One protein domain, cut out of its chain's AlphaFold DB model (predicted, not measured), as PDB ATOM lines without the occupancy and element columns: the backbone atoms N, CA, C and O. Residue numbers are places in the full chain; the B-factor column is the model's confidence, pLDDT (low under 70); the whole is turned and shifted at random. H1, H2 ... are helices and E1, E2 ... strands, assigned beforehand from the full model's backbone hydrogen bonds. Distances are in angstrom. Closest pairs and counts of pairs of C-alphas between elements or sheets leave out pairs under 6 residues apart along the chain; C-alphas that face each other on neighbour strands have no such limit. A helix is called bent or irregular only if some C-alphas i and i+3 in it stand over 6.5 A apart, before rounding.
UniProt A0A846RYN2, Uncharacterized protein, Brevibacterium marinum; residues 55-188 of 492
ATOM      1  N   TYR A  55     -16.981  47.077  16.535       75.19
ATOM      2  CA  TYR A  55     -17.777  48.005  15.734       75.19
ATOM      3  C   TYR A  55     -16.894  48.729  14.713       75.19
ATOM      4  O   TYR A  55     -15.767  49.102  15.029       75.19
ATOM      5  N   ILE A  56     -17.408  48.965  13.500       77.38
ATOM      6  CA  ILE A  56     -16.779  49.869  12.523       77.38
ATOM      7  C   ILE A  56     -17.779  50.999  12.226       77.38
ATOM      8  O   ILE A  56     -18.753  50.790  11.492       77.38
ATOM      9  N   PRO A  57     -17.585  52.204  12.797       73.12
ATOM     10  CA  PRO A  57     -18.476  53.334  12.592       73.12
ATOM     11  C   PRO A  57     -18.553  53.742  11.119       73.12
ATOM     12  O   PRO A  57     -17.544  53.992  10.464       73.12
ATOM     13  N   SER A  58     -19.774  53.887  10.600       70.81
ATOM     14  CA  SER A  58     -20.016  54.333   9.215       70.81
ATOM     15  C   SER A  58     -19.968  55.860   9.025       70.81
ATOM     16  O   SER A  58     -20.122  56.356   7.905       70.81
ATOM     17  N   SER A  59     -19.789  56.615  10.113       74.25
ATOM     18  CA  SER A  59     -19.679  58.077  10.144       74.25
ATOM     19  C   SER A  59     -19.057  58.551  11.468       74.25
ATOM     20  O   SER A  59     -18.788  57.748  12.359       74.25
ATOM     21  N   GLY A  60     -18.839  59.861  11.624       80.06
ATOM     22  CA  GLY A  60     -18.260  60.444  12.843       80.06
ATOM     23  C   GLY A  60     -16.723  60.499  12.841       80.06
ATOM     24  O   GLY A  60     -16.122  60.379  11.774       80.06
ATOM     25  N   PRO A  61     -16.085  60.749  14.002       83.44
ATOM     26  CA  PRO A  61     -14.627  60.892  14.101       83.44
ATOM     27  C   PRO A  61     -13.864  59.568  13.934       83.44
ATOM     28  O   PRO A  61     -12.762  59.583  13.411       83.44
ATOM     29  N   MET A  62     -14.475  58.441  14.312       82.81
ATOM     30  CA  MET A  62     -13.918  57.076  14.231       82.81
ATOM     31  C   MET A  62     -14.352  56.348  12.938       82.81
ATOM     32  O   MET A  62     -14.599  55.145  12.923       82.81
ATOM     33  N   SER A  63     -14.644  57.099  11.872       82.81
ATOM     34  CA  SER A  63     -15.341  56.574  10.692       82.81
ATOM     35  C   SER A  63     -14.438  55.686   9.834       82.81
ATOM     36  O   SER A  63     -13.654  56.202   9.039       82.81
ATOM     37  N   GLY A  64     -14.671  54.374   9.869       77.88
ATOM     38  CA  GLY A  64     -13.893  53.370   9.136       77.88
ATOM     39  C   GLY A  64     -12.830  52.658   9.976       77.88
ATOM     40  O   GLY A  64     -12.241  51.700   9.485       77.88
ATOM     41  N   ASP A  65     -12.640  53.075  11.227       82.69
ATOM     42  CA  ASP A  65     -11.716  52.450  12.174       82.69
ATOM     43  C   ASP A  65     -12.444  51.359  12.980       82.69
ATOM     44  O   ASP A  65     -13.628  51.501  13.302       82.69
ATOM     45  N   ARG A  66     -11.762  50.256  13.317       84.88
ATOM     46  CA  ARG A  66     -12.335  49.221  14.193       84.88
ATOM     47  C   ARG A  66     -12.180  49.650  15.650       84.88
ATOM     48  O   ARG A  66     -11.081  49.972  16.097       84.88
ATOM     49  N   VAL A  67     -13.292  49.661  16.378       87.38
ATOM     50  CA  VAL A  67     -13.358  50.068  17.786       87.38
ATOM     51  C   VAL A  67     -14.101  49.027  18.616       87.38
ATOM     52  O   VAL A  67     -14.993  48.335  18.120       87.38
ATOM     53  N   TRP A  68     -13.752  48.937  19.894       87.06
ATOM     54  CA  TRP A  68     -14.209  47.893  20.805       87.06
ATOM     55  C   TRP A  68     -15.085  48.455  21.915       87.06
ATOM     56  O   TRP A  68     -14.729  49.414  22.592       87.06
ATOM     57  N   CYS A  69     -16.245  47.844  22.093       81.00
ATOM     58  CA  CYS A  69     -17.243  48.156  23.104       81.00
ATOM     59  C   CYS A  69     -16.734  47.914  24.534       81.00
ATOM     60  O   CYS A  69     -16.243  46.832  24.832       81.00
ATOM     61  N   ILE A  70     -16.889  48.902  25.425       79.81
ATOM     62  CA  ILE A  70     -16.437  48.827  26.830       79.81
ATOM     63  C   ILE A  70     -17.579  48.461  27.787       79.81
ATOM     64  O   ILE A  70     -17.384  47.732  28.758       79.81
ATOM     65  N   ASP A  71     -18.781  48.998  27.572       71.50
ATOM     66  CA  ASP A  71     -19.832  49.007  28.598       71.50
ATOM     67  C   ASP A  71     -20.909  47.944  28.334       71.50
ATOM     68  O   ASP A  71     -21.825  48.135  27.529       71.50
ATOM     69  N   ARG A  72     -20.848  46.822  29.060       63.56
ATOM     70  CA  ARG A  72     -21.825  45.733  28.913       63.56
ATOM     71  C   ARG A  72     -23.267  46.213  29.136       63.56
ATOM     72  O   ARG A  72     -23.577  46.922  30.091       63.56
ATOM     73  N   GLY A  73     -24.185  45.751  28.285       54.16
ATOM     74  CA  GLY A  73     -25.632  45.936  28.465       54.16
ATOM     75  C   GLY A  73     -26.204  47.309  28.080       54.16
ATOM     76  O   GLY A  73     -27.413  47.506  28.234       54.16
ATOM     77  N   LEU A  74     -25.388  48.229  27.558       61.25
ATOM     78  CA  LEU A  74     -25.841  49.505  26.990       61.25
ATOM     79  C   LEU A  74     -26.089  49.423  25.479       61.25
ATOM     80  O   LEU A  74     -25.709  48.462  24.810       61.25
ATOM     81  N   THR A  75     -26.726  50.453  24.921       61.03
ATOM     82  CA  THR A  75     -26.942  50.566  23.473       61.03
ATOM     83  C   THR A  75     -25.601  50.664  22.765       61.03
ATOM     84  O   THR A  75     -24.747  51.470  23.140       61.03
ATOM     85  N   GLN A  76     -25.452  49.858  21.720       62.44
ATOM     86  CA  GLN A  76     -24.303  49.864  20.825       62.44
ATOM     87  C   GLN A  76     -23.872  51.277  20.379       62.44
ATOM     88  O   GLN A  76     -24.714  52.181  20.283       62.44
ATOM     89  N   PRO A  77     -22.586  51.459  20.045       66.81
ATOM     90  CA  PRO A  77     -22.069  52.704  19.498       66.81
ATOM     91  C   PRO A  77     -22.850  53.205  18.278       66.81
ATOM     92  O   PRO A  77     -23.334  52.438  17.446       66.81
ATOM     93  N   MET A  78     -22.905  54.526  18.131       70.06
ATOM     94  CA  MET A  78     -23.248  55.182  16.871       70.06
ATOM     95  C   MET A  78     -22.129  56.154  16.542       70.06
ATOM     96  O   MET A  78     -21.804  56.983  17.383       70.06
ATOM     97  N   GLY A  79     -21.563  56.103  15.336       70.75
ATOM     98  CA  GLY A  79     -20.420  56.947  14.962       70.75
ATOM     99  C   GLY A  79     -20.619  58.450  15.205       70.75
ATOM    100  O   GLY A  79     -19.755  59.117  15.772       70.75
ATOM    101  N   GLU A  80     -21.805  58.990  14.903       76.50
ATOM    102  CA  GLU A  80     -22.143  60.390  15.214       76.50
ATOM    103  C   GLU A  80     -22.302  60.681  16.718       76.50
ATOM    104  O   GLU A  80     -22.406  61.845  17.098       76.50
ATOM    105  N   GLY A  81     -22.347  59.667  17.581       77.69
ATOM    106  CA  GLY A  81     -22.459  59.771  19.038       77.69
ATOM    107  C   GLY A  81     -21.174  60.165  19.762       77.69
ATOM    108  O   GLY A  81     -21.221  60.397  20.968       77.69
ATOM    109  N   TYR A  82     -20.065  60.315  19.041       85.00
ATOM    110  CA  TYR A  82     -18.760  60.681  19.587       85.00
ATOM    111  C   TYR A  82     -18.246  61.969  18.941       85.00
ATOM    112  O   TYR A  82     -18.666  62.363  17.849       85.00
ATOM    113  N   ASP A  83     -17.326  62.632  19.629       86.19
ATOM    114  CA  ASP A  83     -16.548  63.749  19.106       86.19
ATOM    115  C   ASP A  83     -15.132  63.731  19.706       86.19
ATOM    116  O   ASP A  83     -14.880  63.074  20.715       86.19
ATOM    117  N   GLU A  84     -14.205  64.469  19.090       87.38
ATOM    118  CA  GLU A  84     -12.802  64.574  19.529       87.38
ATOM    119  C   GLU A  84     -12.631  65.054  20.983       87.38
ATOM    120  O   GLU A  84     -11.562  64.881  21.559       87.38
ATOM    121  N   SER A  85     -13.647  65.672  21.602       84.88
ATOM    122  CA  SER A  85     -13.565  66.100  23.007       84.88
ATOM    123  C   SER A  85     -13.892  64.984  24.004       84.88
ATOM    124  O   SER A  85     -13.575  65.122  25.185       84.88
ATOM    125  N   GLY A  86     -14.473  63.875  23.530       83.75
ATOM    126  CA  GLY A  86     -14.614  62.616  24.264       83.75
ATOM    127  C   GLY A  86     -13.401  61.682  24.148       83.75
ATOM    128  O   GLY A  86     -13.400  60.638  24.797       83.75
ATOM    129  N   LYS A  87     -12.387  62.038  23.344       91.81
ATOM    130  CA  LYS A  87     -11.162  61.250  23.138       91.81
ATOM    131  C   LYS A  87     -10.203  61.393  24.324       91.81
ATOM    132  O   LYS A  87      -9.911  62.500  24.776       91.81
ATOM    133  N   SER A  88      -9.669  60.274  24.801       93.31
ATOM    134  CA  SER A  88      -8.673  60.205  25.876       93.31
ATOM    135  C   SER A  88      -7.733  59.015  25.672       93.31
ATOM    136  O   SER A  88      -8.077  58.082  24.956       93.31
ATOM    137  N   SER A  89      -6.547  59.049  26.282       95.50
ATOM    138  CA  SER A  89      -5.643  57.894  26.345       95.50
ATOM    139  C   SER A  89      -5.742  57.278  27.734       95.50
ATOM    140  O   SER A  89      -5.762  58.025  28.716       95.50
ATOM    141  N   VAL A  90      -5.809  55.953  27.808       96.00
ATOM    142  CA  VAL A  90      -5.845  55.185  29.058       96.00
ATOM    143  C   VAL A  90      -4.691  54.191  29.030       96.00
ATOM    144  O   VAL A  90      -4.535  53.487  28.034       96.00
ATOM    145  N   GLU A  91      -3.877  54.175  30.087       96.75
ATOM    146  CA  GLU A  91      -2.815  53.178  30.275       96.75
ATOM    147  C   GLU A  91      -3.475  51.816  30.511       96.75
ATOM    148  O   GLU A  91      -4.240  51.662  31.461       96.75
ATOM    149  N   ALA A  92      -3.217  50.873  29.609       96.75
ATOM    150  CA  ALA A  92      -3.753  49.516  29.638       96.75
ATOM    151  C   ALA A  92      -2.794  48.585  28.866       96.75
ATOM    152  O   ALA A  92      -3.061  48.278  27.701       96.75
ATOM    153  N   PRO A  93      -1.619  48.242  29.434       96.62
ATOM    154  CA  PRO A  93      -0.598  47.444  28.762       96.62
ATOM    155  C   PRO A  93      -1.083  46.102  28.213       96.62
ATOM    156  O   PRO A  93      -0.772  45.788  27.061       96.62
ATOM    157  N   GLU A  94      -1.849  45.331  28.990       96.38
ATOM    158  CA  GLU A  94      -2.301  43.995  28.585       96.38
ATOM    159  C   GLU A  94      -3.308  44.110  27.438       96.38
ATOM    160  O   GLU A  94      -3.148  43.484  26.385       96.38
ATOM    161  N   LEU A  95      -4.299  44.994  27.577       95.88
ATOM    162  CA  LEU A  95      -5.291  45.226  26.532       95.88
ATOM    163  C   LEU A  95      -4.692  45.861  25.267       95.88
ATOM    164  O   LEU A  95      -5.091  45.510  24.153       95.88
ATOM    165  N   ALA A  96      -3.711  46.758  25.405       97.50
ATOM    166  CA  ALA A  96      -2.983  47.325  24.273       97.50
ATOM    167  C   ALA A  96      -2.195  46.245  23.518       97.50
ATOM    168  O   ALA A  96      -2.258  46.213  22.289       97.50
ATOM    169  N   TYR A  97      -1.515  45.335  24.229       97.50
ATOM    170  CA  TYR A  97      -0.831  44.185  23.630       97.50
ATOM    171  C   TYR A  97      -1.805  43.285  22.863       97.50
ATOM    172  O   TYR A  97      -1.568  42.983  21.690       97.50
ATOM    173  N   ILE A  98      -2.933  42.919  23.485       96.56
ATOM    174  CA  ILE A  98      -3.941  42.056  22.859       96.56
ATOM    175  C   ILE A  98      -4.468  42.686  21.567       96.56
ATOM    176  O   ILE A  98      -4.511  42.027  20.530       96.56
ATOM    177  N   LEU A  99      -4.821  43.972  21.595       95.81
ATOM    178  CA  LEU A  99      -5.328  44.670  20.416       95.81
ATOM    179  C   LEU A  99      -4.259  44.895  19.335       95.81
ATOM    180  O   LEU A  99      -4.571  44.853  18.146       95.81
ATOM    181  N   ALA A 100      -3.002  45.135  19.708       95.81
ATOM    182  CA  ALA A 100      -1.928  45.278  18.731       95.81
ATOM    183  C   ALA A 100      -1.691  43.969  17.962       95.81
ATOM    184  O   ALA A 100      -1.681  44.000  16.734       95.81
ATOM    185  N   LYS A 101      -1.588  42.841  18.681       95.06
ATOM    186  CA  LYS A 101      -1.214  41.528  18.131       95.06
ATOM    187  C   LYS A 101      -2.371  40.717  17.534       95.06
ATOM    188  O   LYS A 101      -2.145  39.934  16.619       95.06
ATOM    189  N   TRP A 102      -3.595  40.848  18.053       93.88
ATOM    190  CA  TRP A 102      -4.703  39.946  17.692       93.88
ATOM    191  C   TRP A 102      -5.866  40.603  16.942       93.88
ATOM    192  O   TRP A 102      -6.619  39.885  16.273       93.88
ATOM    193  N   ASP A 103      -6.025  41.930  17.018       91.69
ATOM    194  CA  ASP A 103      -7.069  42.653  16.275       91.69
ATOM    195  C   ASP A 103      -6.658  42.895  14.815       91.69
ATOM    196  O   ASP A 103      -6.326  44.009  14.395       91.69
ATOM    197  N   GLU A 104      -6.668  41.810  14.052       87.06
ATOM    198  CA  GLU A 104      -6.466  41.774  12.606       87.06
ATOM    199  C   GLU A 104      -7.727  41.233  11.914       87.06
ATOM    200  O   GLU A 104      -8.417  40.408  12.515       87.06
ATOM    201  N   PRO A 105      -8.061  41.648  10.680       82.12
ATOM    202  CA  PRO A 105      -9.190  41.082   9.940       82.12
ATOM    203  C   PRO A 105      -8.867  39.695   9.366       82.12
ATOM    204  O   PRO A 105      -7.854  39.533   8.686       82.12
ATOM    205  N   ARG A 106      -9.768  38.721   9.541       84.25
ATOM    206  CA  ARG A 106      -9.672  37.385   8.919       84.25
ATOM    207  C   ARG A 106     -10.664  37.213   7.772       84.25
ATOM    208  O   ARG A 106     -11.698  37.874   7.721       84.25
ATOM    209  N   ASP A 107     -10.351  36.296   6.854       82.31
ATOM    210  CA  ASP A 107     -11.224  35.916   5.729       82.31
ATOM    211  C   ASP A 107     -12.306  34.888   6.131       82.31
ATOM    212  O   ASP A 107     -13.348  34.796   5.474       82.31
ATOM    213  N   ASP A 108     -12.070  34.097   7.186       85.62
ATOM    214  CA  ASP A 108     -13.024  33.104   7.684       85.62
ATOM    215  C   ASP A 108     -13.920  33.678   8.795       85.62
ATOM    216  O   ASP A 108     -13.456  34.320   9.734       85.62
ATOM    217  N   LYS A 109     -15.233  33.440   8.687       77.19
ATOM    218  CA  LYS A 109     -16.240  34.009   9.598       77.19
ATOM    219  C   LYS A 109     -16.345  33.290  10.945       77.19
ATOM    220  O   LYS A 109     -16.833  33.901  11.891       77.19
ATOM    221  N   VAL A 110     -15.947  32.020  11.035       81.75
ATOM    222  CA  VAL A 110     -15.880  31.279  12.305       81.75
ATOM    223  C   VAL A 110     -14.665  31.766  13.086       81.75
ATOM    224  O   VAL A 110     -14.821  32.180  14.233       81.75
ATOM    225  N   GLU A 111     -13.507  31.832  12.425       85.81
ATOM    226  CA  GLU A 111     -12.245  32.304  13.009       85.81
ATOM    227  C   GLU A 111     -12.350  33.771  13.471       85.81
ATOM    228  O   GLU A 111     -12.055  34.090  14.623       85.81
ATOM    229  N   GLU A 112     -12.866  34.668  12.618       83.56
ATOM    230  CA  GLU A 112     -13.078  36.082  12.963       83.56
ATOM    231  C   GLU A 112     -14.062  36.253  14.131       83.56
ATOM    232  O   GLU A 112     -13.828  37.063  15.026       83.56
ATOM    233  N   MET A 113     -15.144  35.465  14.180       79.25
ATOM    234  CA  MET A 113     -16.087  35.531  15.296       79.25
ATOM    235  C   MET A 113     -15.470  35.007  16.598       79.25
ATOM    236  O   MET A 113     -15.733  35.581  17.655       79.25
ATOM    237  N   ALA A 114     -14.649  33.955  16.543       82.38
ATOM    238  CA  ALA A 114     -13.978  33.402  17.715       82.38
ATOM    239  C   ALA A 114     -12.933  34.376  18.284       82.38
ATOM    240  O   ALA A 114     -12.887  34.593  19.499       82.38
ATOM    241  N   HIS A 115     -12.154  35.025  17.413       89.00
ATOM    242  CA  HIS A 115     -11.226  36.088  17.796       89.00
ATOM    243  C   HIS A 115     -11.945  37.311  18.369       89.00
ATOM    244  O   HIS A 115     -11.549  37.790  19.432       89.00
ATOM    245  N   ASP A 116     -13.036  37.769  17.749       83.25
ATOM    246  CA  ASP A 116     -13.810  38.892  18.282       83.25
ATOM    247  C   ASP A 116     -14.428  38.575  19.643       83.25
ATOM    248  O   ASP A 116     -14.408  39.414  20.541       83.25
ATOM    249  N   MET A 117     -14.919  37.350  19.846       79.25
ATOM    250  CA  MET A 117     -15.378  36.902  21.160       79.25
ATOM    251  C   MET A 117     -14.254  36.936  22.197       79.25
ATOM    252  O   MET A 117     -14.469  37.442  23.299       79.25
ATOM    253  N   ALA A 118     -13.067  36.434  21.852       83.38
ATOM    254  CA  ALA A 118     -11.917  36.386  22.747       83.38
ATOM    255  C   ALA A 118     -11.399  37.784  23.125       83.38
ATOM    256  O   ALA A 118     -11.248  38.071  24.314       83.38
ATOM    257  N   ILE A 119     -11.196  38.671  22.145       88.25
ATOM    258  CA  ILE A 119     -10.778  40.063  22.374       88.25
ATOM    259  C   ILE A 119     -11.868  40.806  23.148       88.25
ATOM    260  O   ILE A 119     -11.588  41.432  24.166       88.25
ATOM    261  N   GLY A 120     -13.130  40.679  22.729       81.62
ATOM    262  CA  GLY A 120     -14.272  41.282  23.405       81.62
ATOM    263  C   GLY A 120     -14.418  40.831  24.860       81.62
ATOM    264  O   GLY A 120     -14.844  41.628  25.691       81.62
ATOM    265  N   ALA A 121     -14.046  39.597  25.217       78.12
ATOM    266  CA  ALA A 121     -13.998  39.180  26.618       78.12
ATOM    267  C   ALA A 121     -12.983  40.020  27.406       78.12
ATOM    268  O   ALA A 121     -13.396  40.686  28.352       78.12
ATOM    269  N   HIS A 122     -11.721  40.066  26.953       85.00
ATOM    270  CA  HIS A 122     -10.647  40.862  27.568       85.00
ATOM    271  C   HIS A 122     -11.008  42.346  27.677       85.00
ATOM    272  O   HIS A 122     -10.871  42.928  28.751       85.00
ATOM    273  N   VAL A 123     -11.560  42.943  26.612       86.12
ATOM    274  CA  VAL A 123     -12.022  44.340  26.628       86.12
ATOM    275  C   VAL A 123     -13.039  44.565  27.745       86.12
ATOM    276  O   VAL A 123     -12.922  45.557  28.448       86.12
ATOM    277  N   HIS A 124     -14.027  43.679  27.926       77.69
ATOM    278  CA  HIS A 124     -15.074  43.867  28.939       77.69
ATOM    279  C   HIS A 124     -14.730  43.330  30.346       77.69
ATOM    280  O   HIS A 124     -15.608  43.380  31.216       77.69
ATOM    281  N   SER A 125     -13.558  42.724  30.562       76.50
ATOM    282  CA  SER A 125     -13.114  42.223  31.878       76.50
ATOM    283  C   SER A 125     -11.816  42.846  32.391       76.50
ATOM    284  O   SER A 125     -11.471  42.589  33.542       76.50
ATOM    285  N   SER A 126     -11.124  43.648  31.577       84.06
ATOM    286  CA  SER A 126      -9.938  44.410  31.982       84.06
ATOM    287  C   SER A 126     -10.263  45.346  33.155       84.06
ATOM    288  O   SER A 126     -11.234  46.099  33.125       84.06
ATOM    289  N   ASP A 127      -9.440  45.318  34.203       84.44
ATOM    290  CA  ASP A 127      -9.489  46.291  35.298       84.44
ATOM    291  C   ASP A 127      -8.631  47.542  35.019       84.44
ATOM    292  O   ASP A 127      -8.627  48.483  35.817       84.44
ATOM    293  N   GLU A 128      -7.971  47.592  33.857       87.38
ATOM    294  CA  GLU A 128      -7.179  48.727  33.372       87.38
ATOM    295  C   GLU A 128      -8.068  49.888  32.881       87.38
ATOM    296  O   GLU A 128      -7.633  51.044  32.856       87.38
ATOM    297  N   ILE A 129      -9.325  49.613  32.499       85.31
ATOM    298  CA  ILE A 129     -10.255  50.614  31.954       85.31
ATOM    299  C   ILE A 129     -11.524  50.796  32.806       85.31
ATOM    300  O   ILE A 129     -12.156  49.853  33.272       85.31
ATOM    301  N   ASP A 130     -11.952  52.053  32.977       82.88
ATOM    302  CA  ASP A 130     -13.190  52.386  33.699       82.88
ATOM    303  C   ASP A 130     -14.441  51.927  32.918       82.88
ATOM    304  O   ASP A 130     -14.901  52.621  31.995       82.88
ATOM    305  N   HIS A 131     -15.023  50.805  33.344       77.31
ATOM    306  CA  HIS A 131     -16.323  50.292  32.901       77.31
ATOM    307  C   HIS A 131     -17.504  50.991  33.589       77.31
ATOM    308  O   HIS A 131     -17.533  51.166  34.812       77.31
ATOM    309  N   ARG A 132     -18.546  51.327  32.823       69.81
ATOM    310  CA  ARG A 132     -19.832  51.781  33.367       69.81
ATOM    311  C   ARG A 132     -20.751  50.588  33.589       69.81
ATOM    312  O   ARG A 132     -21.472  50.168  32.688       69.81
ATOM    313  N   ASP A 133     -20.767  50.089  34.819       54.28
ATOM    314  CA  ASP A 133     -21.783  49.130  35.250       54.28
ATOM    315  C   ASP A 133     -23.155  49.824  35.335       54.28
ATOM    316  O   ASP A 133     -23.415  50.637  36.226       54.28
ATOM    317  N   ILE A 134     -24.018  49.544  34.355       52.69
ATOM    318  CA  ILE A 134     -25.411  50.022  34.299       52.69
ATOM    319  C   ILE A 134     -26.389  48.836  34.483       52.69
ATOM    320  O   ILE A 134     -27.590  48.944  34.233       52.69
ATOM    321  N   LEU A 135     -25.906  47.697  35.000       50.53
ATOM    322  CA  LEU A 135     -26.723  46.534  35.366       50.53
ATOM    323  C   LEU A 135     -27.292  46.631  36.795       50.53
ATOM    324  O   LEU A 135     -27.446  45.625  37.489       50.53
ATOM    325  N   ASP A 136     -27.694  47.836  37.212       40.66
ATOM    326  CA  ASP A 136     -28.426  48.060  38.463       40.66
ATOM    327  C   ASP A 136     -29.716  47.199  38.478       40.66
ATOM    328  O   ASP A 136     -30.604  47.335  37.631       40.66
ATOM    329  N   ASP A 137     -29.809  46.290  39.457       42.22
ATOM    330  CA  ASP A 137     -30.935  45.383  39.747       42.22
ATOM    331  C   ASP A 137     -31.375  44.368  38.653       42.22
ATOM    332  O   ASP A 137     -32.349  43.640  38.874       42.22
ATOM    333  N   ARG A 138     -30.678  44.223  37.512       38.66
ATOM    334  CA  ARG A 138     -30.977  43.153  36.524       38.66
ATOM    335  C   ARG A 138     -30.185  41.882  36.819       38.66
ATOM    336  O   ARG A 138     -28.967  41.915  36.953       38.66
ATOM    337  N   THR A 139     -30.853  40.728  36.861       40.84
ATOM    338  CA  THR A 139     -30.132  39.448  36.953       40.84
ATOM    339  C   THR A 139     -29.361  39.160  35.663       40.84
ATOM    340  O   THR A 139     -29.840  39.500  34.581       40.84
ATOM    341  N   LEU A 140     -28.221  38.456  35.756       37.78
ATOM    342  CA  LEU A 140     -27.479  37.972  34.580       37.78
ATOM    343  C   LEU A 140     -28.427  37.266  33.595       37.78
ATOM    344  O   LEU A 140     -28.370  37.516  32.401       37.78
ATOM    345  N   GLN A 141     -29.389  36.495  34.118       37.47
ATOM    346  CA  GLN A 141     -30.417  35.826  33.327       37.47
ATOM    347  C   GLN A 141     -31.340  36.792  32.551       37.47
ATOM    348  O   GLN A 141     -31.615  36.564  31.380       37.47
ATOM    349  N   GLU A 142     -31.787  37.897  33.151       38.34
ATOM    350  CA  GLU A 142     -32.584  38.933  32.464       38.34
ATOM    351  C   GLU A 142     -31.768  39.775  31.474       38.34
ATOM    352  O   GLU A 142     -32.342  40.518  30.672       38.34
ATOM    353  N   VAL A 143     -30.440  39.703  31.539       37.91
ATOM    354  CA  VAL A 143     -29.527  40.248  30.529       37.91
ATOM    355  C   VAL A 143     -29.337  39.213  29.410       37.91
ATOM    356  O   VAL A 143     -29.515  39.550  28.242       37.91
ATOM    357  N   THR A 144     -29.116  37.936  29.743       36.75
ATOM    358  CA  THR A 144     -28.848  36.851  28.780       36.75
ATOM    359  C   THR A 144     -30.061  36.337  28.014       36.75
ATOM    360  O   THR A 144     -29.896  35.934  26.866       36.75
ATOM    361  N   ASP A 145     -31.269  36.362  28.589       37.94
ATOM    362  CA  ASP A 145     -32.501  35.808  27.985       37.94
ATOM    363  C   ASP A 145     -32.949  36.555  26.697       37.94
ATOM    364  O   ASP A 145     -33.937  36.171  26.071       37.94
ATOM    365  N   GLY A 146     -32.223  37.606  26.283       38.25
ATOM    366  CA  GLY A 146     -32.314  38.239  24.957       38.25
ATOM    367  C   GLY A 146     -30.971  38.447  24.233       38.25
ATOM    368  O   GLY A 146     -30.961  39.049  23.165       38.25
ATOM    369  N   ILE A 147     -29.857  37.978  24.805       41.44
ATOM    370  CA  ILE A 147     -28.494  38.027  24.228       41.44
ATOM    371  C   ILE A 147     -28.094  36.659  23.661       41.44
ATOM    372  O   ILE A 147     -27.383  36.576  22.662       41.44
ATOM    373  N   GLY A 148     -28.581  35.572  24.264       37.75
ATOM    374  CA  GLY A 148     -28.410  34.227  23.730       37.75
ATOM    375  C   GLY A 148     -29.183  34.062  22.425       37.75
ATOM    376  O   GLY A 148     -30.409  34.001  22.443       37.75
ATOM    377  N   TRP A 149     -28.452  33.944  21.315       41.06
ATOM    378  CA  TRP A 149     -28.987  33.655  19.985       41.06
ATOM    379  C   TRP A 149     -30.136  34.584  19.569       41.06
ATOM    380  O   TRP A 149     -31.299  34.175  19.493       41.06
ATOM    381  N   ASN A 150     -29.815  35.836  19.232       48.75
ATOM    382  CA  ASN A 150     -30.752  36.622  18.444       48.75
ATOM    383  C   ASN A 150     -30.921  35.921  17.084       48.75
ATOM    384  O   ASN A 150     -30.067  36.056  16.209       48.75
ATOM    385  N   GLU A 151     -32.017  35.163  16.920       44.84
ATOM    386  CA  GLU A 151     -32.365  34.470  15.668       44.84
ATOM    387  C   GLU A 151     -32.394  35.425  14.475       44.84
ATOM    388  O   GLU A 151     -32.362  34.946  13.343       44.84
ATOM    389  N   ASP A 152     -32.450  36.744  14.711       47.56
ATOM    390  CA  ASP A 152     -32.386  37.755  13.676       47.56
ATOM    391  C   ASP A 152     -30.978  38.209  13.246       47.56
ATOM    392  O   ASP A 152     -30.886  38.759  12.145       47.56
ATOM    393  N   SER A 153     -29.902  37.904  13.987       54.84
ATOM    394  CA  SER A 153     -28.548  38.335  13.598       54.84
ATOM    395  C   SER A 153     -28.051  37.640  12.326       54.84
ATOM    396  O   SER A 153     -28.026  36.412  12.230       54.84
ATOM    397  N   LYS A 154     -27.632  38.432  11.340       61.06
ATOM    398  CA  LYS A 154     -27.115  38.007  10.029       61.06
ATOM    399  C   LYS A 154     -25.922  37.055  10.146       61.06
ATOM    400  O   LYS A 154     -25.930  36.017   9.490       61.06
ATOM    401  N   ASN A 155     -24.956  37.354  11.016       59.97
ATOM    402  CA  ASN A 155     -23.748  36.538  11.171       59.97
ATOM    403  C   ASN A 155     -24.058  35.187  11.835       59.97
ATOM    404  O   ASN A 155     -23.645  34.141  11.336       59.97
ATOM    405  N   LEU A 156     -24.892  35.182  12.883       63.19
ATOM    406  CA  LEU A 156     -25.363  33.946  13.521       63.19
ATOM    407  C   LEU A 156     -26.268  33.112  12.589       63.19
ATOM    408  O   LEU A 156     -26.203  31.883  12.605       63.19
ATOM    409  N   LYS A 157     -27.073  33.751  11.724       67.44
ATOM    410  CA  LYS A 157     -27.840  33.081  10.651       67.44
ATOM    411  C   LYS A 157     -26.944  32.425   9.598       67.44
ATOM    412  O   LYS A 157     -27.342  31.403   9.041       67.44
ATOM    413  N   GLU A 158     -25.813  33.044   9.267       70.81
ATOM    414  CA  GLU A 158     -24.920  32.599   8.193       70.81
ATOM    415  C   GLU A 158     -24.011  31.445   8.636       70.81
ATOM    416  O   GLU A 158     -23.890  30.467   7.901       70.81
ATOM    417  N   ILE A 159     -23.454  31.524   9.851       73.00
ATOM    418  CA  ILE A 159     -22.656  30.451  10.471       73.00
ATOM    419  C   ILE A 159     -23.564  29.296  10.935       73.00
ATOM    420  O   ILE A 159     -23.299  28.127  10.656       73.00
ATOM    421  N   GLY A 160     -24.688  29.619  11.582       72.75
ATOM    422  CA  GLY A 160     -25.641  28.646  12.117       72.75
ATOM    423  C   GLY A 160     -25.303  28.153  13.529       72.75
ATOM    424  O   GLY A 160     -24.162  28.204  13.982       72.75
ATOM    425  N   ALA A 161     -26.330  27.684  14.246       70.31
ATOM    426  CA  ALA A 161     -26.229  27.384  15.677       70.31
ATOM    427  C   ALA A 161     -25.232  26.267  15.997       70.31
ATOM    428  O   ALA A 161     -24.444  26.415  16.923       70.31
ATOM    429  N   ASP A 162     -25.247  25.183  15.221       74.56
ATOM    430  CA  ASP A 162     -24.379  24.031  15.471       74.56
ATOM    431  C   ASP A 162     -22.892  24.440  15.377       74.56
ATOM    432  O   ASP A 162     -22.147  24.210  16.321       74.56
ATOM    433  N   ALA A 163     -22.483  25.156  14.320       77.19
ATOM    434  CA  ALA A 163     -21.106  25.647  14.164       77.19
ATOM    435  C   ALA A 163     -20.723  26.711  15.212       77.19
ATOM    436  O   ALA A 163     -19.596  26.728  15.696       77.19
ATOM    437  N   PHE A 164     -21.656  27.567  15.636       73.94
ATOM    438  CA  PHE A 164     -21.383  28.515  16.718       73.94
ATOM    439  C   PHE A 164     -21.088  27.821  18.061       73.94
ATOM    440  O   PHE A 164     -20.166  28.220  18.768       73.94
ATOM    441  N   TYR A 165     -21.854  26.787  18.425       72.19
ATOM    442  CA  TYR A 165     -21.654  26.073  19.692       72.19
ATOM    443  C   TYR A 165     -20.505  25.058  19.649       72.19
ATOM    444  O   TYR A 165     -19.808  24.919  20.653       72.19
ATOM    445  N   ASP A 166     -20.317  24.355  18.528       78.50
ATOM    446  CA  ASP A 166     -19.318  23.285  18.402       78.50
ATOM    447  C   ASP A 166     -17.934  23.796  17.947       78.50
ATOM    448  O   ASP A 166     -16.933  23.142  18.245       78.50
ATOM    449  N   GLU A 167     -17.858  24.940  17.250       83.06
ATOM    450  CA  GLU A 167     -16.615  25.497  16.681       83.06
ATOM    451  C   GLU A 167     -16.288  26.862  17.327       83.06
ATOM    452  O   GLU A 167     -15.414  26.917  18.195       83.06
ATOM    453  N   VAL A 168     -17.049  27.926  17.011       80.12
ATOM    454  CA  VAL A 168     -16.759  29.320  17.440       80.12
ATOM    455  C   VAL A 168     -16.551  29.443  18.952       80.12
ATOM    456  O   VAL A 168     -15.556  30.007  19.397       80.12
ATOM    457  N   LEU A 169     -17.487  28.936  19.762       73.31
ATOM    458  CA  LEU A 169     -17.415  29.074  21.220       73.31
ATOM    459  C   LEU A 169     -16.223  28.326  21.821       73.31
ATOM    460  O   LEU A 169     -15.604  28.836  22.751       73.31
ATOM    461  N   SER A 170     -15.907  27.129  21.315       77.88
ATOM    462  CA  SER A 170     -14.770  26.346  21.814       77.88
ATOM    463  C   SER A 170     -13.454  27.054  21.502       77.88
ATOM    464  O   SER A 170     -12.603  27.183  22.379       77.88
ATOM    465  N   GLU A 171     -13.321  27.557  20.276       85.25
ATOM    466  CA  GLU A 171     -12.152  28.306  19.829       85.25
ATOM    467  C   GLU A 171     -12.008  29.633  20.587       85.25
ATOM    468  O   GLU A 171     -10.925  29.935  21.075       85.25
ATOM    469  N   ALA A 172     -13.098  30.374  20.817       80.50
ATOM    470  CA  ALA A 172     -13.080  31.619  21.588       80.50
ATOM    471  C   ALA A 172     -12.559  31.437  23.028       80.50
ATOM    472  O   ALA A 172     -11.835  32.301  23.527       80.50
ATOM    473  N   TYR A 173     -12.881  30.322  23.704       77.06
ATOM    474  CA  TYR A 173     -12.316  30.015  25.029       77.06
ATOM    475  C   TYR A 173     -10.807  29.734  24.965       77.06
ATOM    476  O   TYR A 173     -10.062  30.235  25.808       77.06
ATOM    477  N   GLU A 174     -10.347  28.952  23.981       85.25
ATOM    478  CA  GLU A 174      -8.921  28.635  23.804       85.25
ATOM    479  C   GLU A 174      -8.108  29.881  23.412       85.25
ATOM    480  O   GLU A 174      -7.035  30.125  23.969       85.25
ATOM    481  N   LEU A 175      -8.653  30.715  22.522       89.75
ATOM    482  CA  LEU A 175      -8.095  32.005  22.121       89.75
ATOM    483  C   LEU A 175      -8.026  32.991  23.289       89.75
ATOM    484  O   LEU A 175      -6.975  33.582  23.510       89.75
ATOM    485  N   SER A 176      -9.109  33.153  24.057       85.38
ATOM    486  CA  SER A 176      -9.149  34.070  25.203       85.38
ATOM    487  C   SER A 176      -8.114  33.684  26.263       85.38
ATOM    488  O   SER A 176      -7.379  34.556  26.729       85.38
ATOM    489  N   ALA A 177      -7.971  32.388  26.566       83.75
ATOM    490  CA  ALA A 177      -6.919  31.895  27.451       83.75
ATOM    491  C   ALA A 177      -5.513  32.210  26.907       83.75
ATOM    492  O   ALA A 177      -4.719  32.813  27.620       83.75
ATOM    493  N   ARG A 178      -5.225  31.891  25.634       93.94
ATOM    494  CA  ARG A 178      -3.914  32.170  25.018       93.94
ATOM    495  C   ARG A 178      -3.583  33.665  24.985       93.94
ATOM    496  O   ARG A 178      -2.465  34.038  25.308       93.94
ATOM    497  N   MET A 179      -4.545  34.517  24.627       94.81
ATOM    498  CA  MET A 179      -4.376  35.976  24.629       94.81
ATOM    499  C   MET A 179      -4.043  36.509  26.025       94.81
ATOM    500  O   MET A 179      -3.205  37.396  26.139       94.81
ATOM    501  N   GLY A 180      -4.676  35.966  27.072       89.50
ATOM    502  CA  GLY A 180      -4.408  36.344  28.460       89.50
ATOM    503  C   GLY A 180      -3.047  35.862  28.959       89.50
ATOM    504  O   GLY A 180      -2.308  36.649  29.540       89.50
ATOM    505  N   ASP A 181      -2.698  34.599  28.690       94.00
ATOM    506  CA  ASP A 181      -1.389  34.034  29.039       94.00
ATOM    507  C   ASP A 181      -0.253  34.824  28.347       94.00
ATOM    508  O   ASP A 181       0.701  35.232  29.005       94.00
ATOM    509  N   GLU A 182      -0.381  35.121  27.046       95.81
ATOM    510  CA  GLU A 182       0.610  35.914  26.301       95.81
ATOM    511  C   GLU A 182       0.667  37.383  26.744       95.81
ATOM    512  O   GLU A 182       1.756  37.945  26.822       95.81
ATOM    513  N   ALA A 183      -0.463  38.026  27.053       95.50
ATOM    514  CA  ALA A 183      -0.451  39.402  27.551       95.50
ATOM    515  C   ALA A 183       0.237  39.495  28.922       95.50
ATOM    516  O   ALA A 183       1.100  40.348  29.112       95.50
ATOM    517  N   ALA A 184      -0.071  38.573  29.838       93.50
ATOM    518  CA  ALA A 184       0.539  38.527  31.165       93.50
ATOM    519  C   ALA A 184       2.054  38.232  31.137       93.50
ATOM    520  O   ALA A 184       2.766  38.625  32.061       93.50
ATOM    521  N   GLU A 185       2.556  37.541  30.106       95.56
ATOM    522  CA  GLU A 185       3.990  37.266  29.924       95.56
ATOM    523  C   GLU A 185       4.721  38.388  29.165       95.56
ATOM    524  O   GLU A 185       5.818  38.796  29.557       95.56
ATOM    525  N   TYR A 186       4.120  38.921  28.097       97.06
ATOM    526  CA  TYR A 186       4.818  39.784  27.144       97.06
ATOM    527  C   TYR A 186       4.479  41.275  27.243       97.06
ATOM    528  O   TYR A 186       5.319  42.081  26.843       97.06
ATOM    529  N   ALA A 187       3.329  41.683  27.798       95.88
ATOM    530  CA  ALA A 187       2.916  43.092  27.776       95.88
ATOM    531  C   ALA A 187       3.810  44.021  28.621       95.88
ATOM    532  O   ALA A 187       4.018  45.183  28.258       95.88
ATOM    533  N   GLY A 188       4.349  43.518  29.738       93.12
ATOM    534  CA  GLY A 188       5.170  44.298  30.670       93.12
ATOM    535  C   GLY A 188       4.439  45.540  31.199       93.12
ATOM    536  O   GLY A 188       3.249  45.495  31.497       93.12
TER     537      GLY A 188
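Overview. This is residues 55 to 188 of the 492 residues of an uncharacterized protein of Brevibacterium marinum (UniProt A0A846RYN2). A helical hairpin of H1 and H2 packs on one side of a long, kinked helix, H5, which both cross steeply; the short strand E1 lies on the side of H2 away from H5. Long loops spread outward from this core: E2 lies far out, H4 makes a corner with the beginning of H5, and residues 136 to 142, including part of H3, stick out. The printed part has 134 residues, with two named strands and then five named helices, in the order E1, E2, H1, H2, H3, H4, H5; the class is mostly helix, and the strands form no sheet together. The whole is compact, with a radius of gyration of the C-alphas of 15.8 A and spans of 43 by 34 by 34 A.

Arrangement. E1, residues 67 to 69, pairs with no named strand; its closest C-alpha pair with H2, residues 109 to 125, is Trp 68 and Gly 120, 7.1 A apart. E2, residues 87 to 91, also pairs with no named strand, and meets H1, residues 93 to 102, only through their tight link. H1 and H2 touch as a helical hairpin, at a shallow tilt of 6 degrees, opposite ways; their closest C-alphas, Leu 95 and Val 123, are 6.8 A apart. H3, residues 140 to 144, touches no helix. H4, residues 154 to 159, is close to but not clearly touching H2, with the closest C-alphas, Val 110 and Ile 159, 7.1 A apart. H5, residues 161 to 186, touches H2 at a steep tilt of 50 degrees, the same way; the closest C-alphas, Ala 114 and Ala 172, are 4.4 A apart. With residues 179 to 186 alone H5 touches H1, at a steep tilt of 51 degrees, opposite ways; the closest C-alphas, Glu 94 and Ala 183, are 5.1 A apart. Every O i to N i+4 pair is within hydrogen-bond range in H1, H2, H3 and H4, and 19 of 22 are in H5.

Along the chain. E1 begins at C-alpha 67, (-13.358, 50.068, 17.786), and is 6.9 A long. E2 measures 13.6 A, H1 14.0 A, H2 24.0 A, H3 6.1 A and H4 8.8 A. H5, 35.3 A long, ends at C-alpha 186, (4.818, 39.784, 27.144). It has a kink of 32 degrees near residue 168 and is only just irregular: C-alphas 166 and 169 are 6.7 A apart.

Size, cuts and confidence. The two C-alphas farthest apart, Ser 85 and Asp 162, are 44.1 A apart. The printed part has no cut. The links E1 to E2 and H2 to H3 are long. Mean pLDDT of the printed part is 76.2; residues 72 to 77 and 132 to 157 are under 70.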